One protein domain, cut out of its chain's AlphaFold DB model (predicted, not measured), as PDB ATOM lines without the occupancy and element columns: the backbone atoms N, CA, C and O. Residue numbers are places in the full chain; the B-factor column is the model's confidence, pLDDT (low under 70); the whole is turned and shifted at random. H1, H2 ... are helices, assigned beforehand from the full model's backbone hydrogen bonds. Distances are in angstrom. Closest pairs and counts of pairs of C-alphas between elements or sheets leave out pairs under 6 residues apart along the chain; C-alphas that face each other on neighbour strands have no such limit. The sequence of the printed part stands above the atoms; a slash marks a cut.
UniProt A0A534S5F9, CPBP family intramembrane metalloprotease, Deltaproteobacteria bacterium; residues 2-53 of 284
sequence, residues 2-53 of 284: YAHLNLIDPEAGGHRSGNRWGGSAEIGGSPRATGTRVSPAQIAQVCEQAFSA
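AT A GLANCE: This is residues 2 to 53 of the 284 residues of the protein "CPBP family intramembrane metalloprotease" of Deltaproteobacteria bacterium (UniProt A0A534S5F9). This is a domain of little regular structure: a long looping stretch, residues 9 to 39, winds away from the short helix H1, folds back and leads to the longer helix H2. H1 lies between H2 and the loops of residues 13 to 33. The printed part has 52 residues with two named helices, H1 then H2, and no named strand; its class is all helix, with 19 residues in named elements. It is compact and rounded, with a radius of gyration of the C-alphas of 11.0 A and spans of 28 by 21 by 18 A.

IN THESE COORDINATES: H1, residues 2 to 8, begins at C-alpha 2 (21.485, -73.105, 46.415) and is 10.1 A long. H2, residues 40 to 51, is 16.8 A long and ends at C-alpha 51 (30.382, -69.907, 38.882).

HOW THE PARTS SIT: H1 and H2 only just touch, with 3 pairs of C-alphas within 8 A; the closest are those of His 4 and Val 46, 6.8 A apart. H2 touches H1 with residues 43 to 46 alone. They run opposite ways at a steep tilt of 52 degrees. In H1 and H2 every O i to N i+4 pair is within hydrogen-bond range.

THE WHOLE: The C-alphas farthest apart, of Ala 33 and Ala 53, are 31.2 A apart. The printed part has no cut, and the link from H1 to H2 is long, 31 residues. The model's pLDDT is under 70 at residues 23 to 31 and 33.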
ATOM      1  N   TYR A   2      22.384 -72.490  45.414       86.19
ATOM      2  CA  TYR A   2      21.485 -73.105  46.415       86.19
ATOM      3  C   TYR A   2      21.130 -74.580  46.180       86.19
ATOM      4  O   TYR A   2      21.083 -75.358  47.124       86.19
ATOM      5  N   ALA A   3      20.947 -75.003  44.925       83.94
ATOM      6  CA  ALA A   3      20.702 -76.412  44.611       83.94
ATOM      7  C   ALA A   3      21.844 -77.341  45.074       83.94
ATOM      8  O   ALA A   3      21.575 -78.428  45.568       83.94
ATOM      9  N   HIS A   4      23.102 -76.902  44.959       86.00
ATOM     10  CA  HIS A   4      24.259 -77.676  45.415       86.00
ATOM     11  C   HIS A   4      24.364 -77.670  46.942       86.00
ATOM     12  O   HIS A   4      24.588 -78.724  47.526       86.00
ATOM     13  N   LEU A   5      24.124 -76.520  47.588       88.06
ATOM     14  CA  LEU A   5      24.087 -76.422  49.054       88.06
ATOM     15  C   LEU A   5      23.021 -77.340  49.653       88.06
ATOM     16  O   LEU A   5      23.309 -78.067  50.594       88.06
ATOM     17  N   ASN A   6      21.831 -77.383  49.046       89.00
ATOM     18  CA  ASN A   6      20.795 -78.321  49.453       89.00
ATOM     19  C   ASN A   6      21.300 -79.764  49.411       89.00
ATOM     20  O   ASN A   6      21.033 -80.514  50.339       89.00
ATOM     21  N   LEU A   7      22.020 -80.175  48.360       87.69
ATOM     22  CA  LEU A   7      22.523 -81.551  48.233       87.69
ATOM     23  C   LEU A   7      23.537 -81.930  49.319       87.69
ATOM     24  O   LEU A   7      23.484 -83.062  49.804       87.69
ATOM     25  N   ILE A   8      24.454 -81.020  49.660       89.06
ATOM     26  CA  ILE A   8      25.574 -81.317  50.563       89.06
ATOM     27  C   ILE A   8      25.272 -81.057  52.039       89.06
ATOM     28  O   ILE A   8      25.931 -81.664  52.874       89.06
ATOM     29  N   ASP A   9      24.319 -80.180  52.367       89.19
ATOM     30  CA  ASP A   9      23.972 -79.866  53.753       89.19
ATOM     31  C   ASP A   9      23.074 -80.967  54.344       89.19
ATOM     32  O   ASP A   9      21.951 -81.146  53.865       89.19
ATOM     33  N   PRO A  10      23.521 -81.693  55.385       87.38
ATOM     34  CA  PRO A  10      22.713 -82.719  56.043       87.38
ATOM     35  C   PRO A  10      21.403 -82.210  56.635       87.38
ATOM     36  O   PRO A  10      20.447 -82.972  56.737       87.38
ATOM     37  N   GLU A  11      21.356 -80.935  57.014       87.31
ATOM     38  CA  GLU A  11      20.171 -80.316  57.609       87.31
ATOM     39  C   GLU A  11      19.174 -79.830  56.553       87.31
ATOM     40  O   GLU A  11      18.015 -79.553  56.864       87.31
ATOM     41  N   ALA A  12      19.594 -79.734  55.288       85.06
ATOM     42  CA  ALA A  12      18.709 -79.329  54.211       85.06
ATOM     43  C   ALA A  12      17.799 -80.488  53.787       85.06
ATOM     44  O   ALA A  12      18.240 -81.586  53.431       85.06
ATOM     45  N   GLY A  13      16.497 -80.221  53.772       83.81
ATOM     46  CA  GLY A  13      15.518 -81.165  53.259       83.81
ATOM     47  C   GLY A  13      15.519 -81.262  51.730       83.81
ATOM     48  O   GLY A  13      16.267 -80.587  51.018       83.81
ATOM     49  N   GLY A  14      14.657 -82.140  51.215       83.00
ATOM     50  CA  GLY A  14      14.462 -82.318  49.776       83.00
ATOM     51  C   GLY A  14      13.689 -81.181  49.107       83.00
ATOM     52  O   GLY A  14      13.311 -80.203  49.749       83.00
ATOM     53  N   HIS A  15      13.398 -81.334  47.815       82.06
ATOM     54  CA  HIS A  15      12.730 -80.316  46.994       82.06
ATOM     55  C   HIS A  15      11.471 -79.708  47.630       82.06
ATOM     56  O   HIS A  15      11.266 -78.496  47.559       82.06
ATOM     57  N   ARG A  16      10.639 -80.558  48.249       80.69
ATOM     58  CA  ARG A  16       9.355 -80.192  48.875       80.69
ATOM     59  C   ARG A  16       9.472 -79.809  50.357       80.69
ATOM     60  O   ARG A  16       8.458 -79.587  51.006       80.69
ATOM     61  N   SER A  17      10.683 -79.765  50.911       81.56
ATOM     62  CA  SER A  17      10.911 -79.350  52.295       81.56
ATOM     63  C   SER A  17      10.842 -77.830  52.427       81.56
ATOM     64  O   SER A  17      11.437 -77.115  51.620       81.56
ATOM     65  N   GLY A  18      10.194 -77.347  53.491       78.44
ATOM     66  CA  GLY A  18      10.276 -75.943  53.903       78.44
ATOM     67  C   GLY A  18      11.652 -75.558  54.459       78.44
ATOM     68  O   GLY A  18      12.017 -74.394  54.408       78.44
ATOM     69  N   ASN A  19      12.439 -76.534  54.931       82.69
ATOM     70  CA  ASN A  19      13.796 -76.337  55.442       82.69
ATOM     71  C   ASN A  19      14.818 -76.564  54.318       82.69
ATOM     72  O   ASN A  19      15.317 -77.681  54.156       82.69
ATOM     73  N   ARG A  20      15.072 -75.544  53.494       82.50
ATOM     74  CA  ARG A  20      15.999 -75.621  52.353       82.50
ATOM     75  C   ARG A  20      16.748 -74.306  52.142       82.50
ATOM     76  O   ARG A  20      16.281 -73.228  52.501       82.50
ATOM     77  N   TRP A  21      17.913 -74.403  51.516       82.62
ATOM     78  CA  TRP A  21      18.660 -73.274  50.982       82.62
ATOM     79  C   TRP A  21      17.889 -72.624  49.834       82.62
ATOM     80  O   TRP A  21      17.641 -73.269  48.809       82.62
ATOM     81  N   GLY A  22      17.562 -71.341  50.005       74.81
ATOM     82  CA  GLY A  22      16.805 -70.535  49.045       74.81
ATOM     83  C   GLY A  22      15.313 -70.890  48.980       74.81
ATOM     84  O   GLY A  22      14.912 -72.039  49.158       74.81
ATOM     85  N   GLY A  23      14.468 -69.898  48.697       65.38
ATOM     86  CA  GLY A  23      13.026 -70.109  48.523       65.38
ATOM     87  C   GLY A  23      12.104 -69.298  49.432       65.38
ATOM     88  O   GLY A  23      10.911 -69.571  49.404       65.38
ATOM     89  N   SER A  24      12.604 -68.317  50.193       54.56
ATOM     90  CA  SER A  24      11.740 -67.229  50.668       54.56
ATOM     91  C   SER A  24      11.619 -66.199  49.547       54.56
ATOM     92  O   SER A  24      12.621 -65.595  49.164       54.56
ATOM     93  N   ALA A  25      10.415 -66.035  48.999       50.19
ATOM     94  CA  ALA A  25      10.116 -64.960  48.055       50.19
ATOM     95  C   ALA A  25       9.965 -63.597  48.758       50.19
ATOM     96  O   ALA A  25      10.092 -62.566  48.108       50.19
ATOM     97  N   GLU A  26       9.731 -63.593  50.076       48.78
ATOM     98  CA  GLU A  26       9.342 -62.395  50.834       48.78
ATOM     99  C   GLU A  26      10.497 -61.714  51.578       48.78
ATOM    100  O   GLU A  26      10.453 -60.508  51.779       48.78
ATOM    101  N   ILE A  27      11.543 -62.448  51.985       49.41
ATOM    102  CA  ILE A  27      12.565 -61.910  52.911       49.41
ATOM    103  C   ILE A  27      13.989 -62.004  52.337       49.41
ATOM    104  O   ILE A  27      14.951 -61.587  52.973       49.41
ATOM    105  N   GLY A  28      14.182 -62.620  51.163       53.03
ATOM    106  CA  GLY A  28      15.520 -62.867  50.593       53.03
ATOM    107  C   GLY A  28      16.420 -63.796  51.432       53.03
ATOM    108  O   GLY A  28      17.507 -64.169  50.995       53.03
ATOM    109  N   GLY A  29      15.966 -64.209  52.619       55.72
ATOM    110  CA  GLY A  29      16.638 -65.145  53.508       55.72
ATOM    111  C   GLY A  29      16.326 -66.606  53.186       55.72
ATOM    112  O   GLY A  29      15.374 -66.949  52.485       55.72
ATOM    113  N   SER A  30      17.148 -67.509  53.716       55.38
ATOM    114  CA  SER A  30      16.881 -68.943  53.638       55.38
ATOM    115  C   SER A  30      15.795 -69.294  54.664       55.38
ATOM    116  O   SER A  30      16.053 -69.101  55.852       55.38
ATOM    117  N   PRO A  31      14.616 -69.817  54.272       61.84
ATOM    118  CA  PRO A  31      13.639 -70.312  55.233       61.84
ATOM    119  C   PRO A  31      14.230 -71.574  55.852       61.84
ATOM    120  O   PRO A  31      14.228 -72.649  55.251       61.84
ATOM    121  N   ARG A  32      14.861 -71.425  57.013       70.62
ATOM    122  CA  ARG A  32      15.444 -72.554  57.719       70.62
ATOM    123  C   ARG A  32      14.921 -72.619  59.131       70.62
ATOM    124  O   ARG A  32      15.075 -71.679  59.899       70.62
ATOM    125  N   ALA A  33      14.340 -73.767  59.450       68.94
ATOM    126  CA  ALA A  33      13.950 -74.113  60.807       68.94
ATOM    127  C   ALA A  33      15.153 -74.626  61.616       68.94
ATOM    128  O   ALA A  33      15.169 -74.503  62.834       68.94
ATOM    129  N   THR A  34      16.174 -75.181  60.946       73.19
ATOM    130  CA  THR A  34      17.409 -75.667  61.585       73.19
ATOM    131  C   THR A  34      18.639 -74.931  61.049       73.19
ATOM    132  O   THR A  34      18.637 -74.457  59.912       73.19
ATOM    133  N   GLY A  35      19.709 -74.815  61.843       77.56
ATOM    134  CA  GLY A  35      20.987 -74.213  61.428       77.56
ATOM    135  C   GLY A  35      21.775 -75.099  60.454       77.56
ATOM    136  O   GLY A  35      21.475 -76.281  60.312       77.56
ATOM    137  N   THR A  36      22.749 -74.543  59.726       82.19
ATOM    138  CA  THR A  36      23.528 -75.315  58.737       82.19
ATOM    139  C   THR A  36      24.629 -76.156  59.373       82.19
ATOM    140  O   THR A  36      25.247 -75.725  60.343       82.19
ATOM    141  N   ARG A  37      24.921 -77.327  58.792       85.19
ATOM    142  CA  ARG A  37      26.120 -78.115  59.120       85.19
ATOM    143  C   ARG A  37      27.219 -78.026  58.061       85.19
ATOM    144  O   ARG A  37      28.197 -78.764  58.154       85.19
ATOM    145  N   VAL A  38      27.085 -77.147  57.064       86.69
ATOM    146  CA  VAL A  38      28.180 -76.877  56.123       86.69
ATOM    147  C   VAL A  38      29.092 -75.777  56.654       86.69
ATOM    148  O   VAL A  38      28.631 -74.754  57.157       86.69
ATOM    149  N   SER A  39      30.402 -75.982  56.544       87.75
ATOM    150  CA  SER A  39      31.390 -74.996  56.979       87.75
ATOM    151  C   SER A  39      31.483 -73.818  55.997       87.75
ATOM    152  O   SER A  39      31.190 -73.983  54.806       87.75
ATOM    153  N   PRO A  40      31.966 -72.637  56.432       86.62
ATOM    154  CA  PRO A  40      32.204 -71.506  55.532       86.62
ATOM    155  C   PRO A  40      33.093 -71.862  54.330       86.62
ATOM    156  O   PRO A  40      32.820 -71.435  53.210       86.62
ATOM    157  N   ALA A  41      34.102 -72.718  54.531       88.12
ATOM    158  CA  ALA A  41      34.963 -73.209  53.454       88.12
ATOM    159  C   ALA A  41      34.191 -74.048  52.417       88.12
ATOM    160  O   ALA A  41      34.406 -73.899  51.216       88.12
ATOM    161  N   GLN A  42      33.256 -74.898  52.858       87.56
ATOM    162  CA  GLN A  42      32.396 -75.668  51.951       87.56
ATOM    163  C   GLN A  42      31.430 -74.764  51.183       87.56
ATOM    164  O   GLN A  42      31.202 -74.985  49.995       87.56
ATOM    165  N   ILE A  43      30.891 -73.727  51.832       87.12
ATOM    166  CA  ILE A  43      30.041 -72.731  51.170       87.12
ATOM    167  C   ILE A  43      30.839 -72.007  50.084       87.12
ATOM    168  O   ILE A  43      30.395 -71.975  48.939       87.12
ATOM    169  N   ALA A  44      32.037 -71.505  50.405       87.50
ATOM    170  CA  ALA A  44      32.919 -70.849  49.441       87.50
ATOM    171  C   ALA A  44      33.246 -71.767  48.252       87.50
ATOM    172  O   ALA A  44      33.125 -71.353  47.100       87.50
ATOM    173  N   GLN A  45      33.547 -73.041  48.516       86.00
ATOM    174  CA  GLN A  45      33.811 -74.028  47.473       86.00
ATOM    175  C   GLN A  45      32.588 -74.274  46.569       86.00
ATOM    176  O   GLN A  45      32.732 -74.439  45.357       86.00
ATOM    177  N   VAL A  46      31.375 -74.315  47.129       85.94
ATOM    178  CA  VAL A  46      30.138 -74.450  46.342       85.94
ATOM    179  C   VAL A  46      29.839 -73.181  45.547       85.94
ATOM    180  O   VAL A  46      29.342 -73.280  44.425       85.94
ATOM    181  N   CYS A  47      30.138 -72.002  46.092       85.75
ATOM    182  CA  CYS A  47      30.045 -70.743  45.360       85.75
ATOM    183  C   CYS A  47      30.983 -70.766  44.152       85.75
ATOM    184  O   CYS A  47      30.517 -70.595  43.030       85.75
ATOM    185  N   GLU A  48      32.259 -71.091  44.352       84.31
ATOM    186  CA  GLU A  48      33.236 -71.217  43.269       84.31
ATOM    187  C   GLU A  48      32.772 -72.224  42.204       84.31
ATOM    188  O   GLU A  48      32.755 -71.916  41.016       84.31
ATOM    189  N   GLN A  49      32.291 -73.403  42.613       81.00
ATOM    190  CA  GLN A  49      31.752 -74.415  41.692       81.00
ATOM    191  C   GLN A  49      30.480 -73.973  40.961       81.00
ATOM    192  O   GLN A  49      30.197 -74.461  39.870       81.00
ATOM    193  N   ALA A  50      29.683 -73.088  41.559       79.75
ATOM    194  CA  ALA A  50      28.482 -72.572  40.921       79.75
ATOM    195  C   ALA A  50      28.803 -71.575  39.800       79.75
ATOM    196  O   ALA A  50      28.006 -71.472  38.869       79.75
ATOM    197  N   PHE A  51      29.936 -70.874  39.888       80.56
ATOM    198  CA  PHE A  51      30.382 -69.907  38.882       80.56
ATOM    199  C   PHE A  51      31.406 -70.489  37.895       80.56
ATOM    200  O   PHE A  51      31.490 -70.022  36.763       80.56
ATOM    201  N   SER A  52      32.108 -71.560  38.272       79.44
ATOM    202  CA  SER A  52      33.085 -72.255  37.431       79.44
ATOM    203  C   SER A  52      32.576 -73.638  37.030       79.44
ATOM    204  O   SER A  52      32.517 -74.561  37.847       79.44
ATOM    205  N   ALA A  53      32.235 -73.817  35.750       72.44
ATOM    206  CA  ALA A  53      31.805 -75.117  35.245       72.44
ATOM    207  C   ALA A  53      32.908 -76.180  35.453       72.44
ATOM    208  O   ALA A  53      34.074 -75.930  35.135       72.44
TER     209      ALA A  53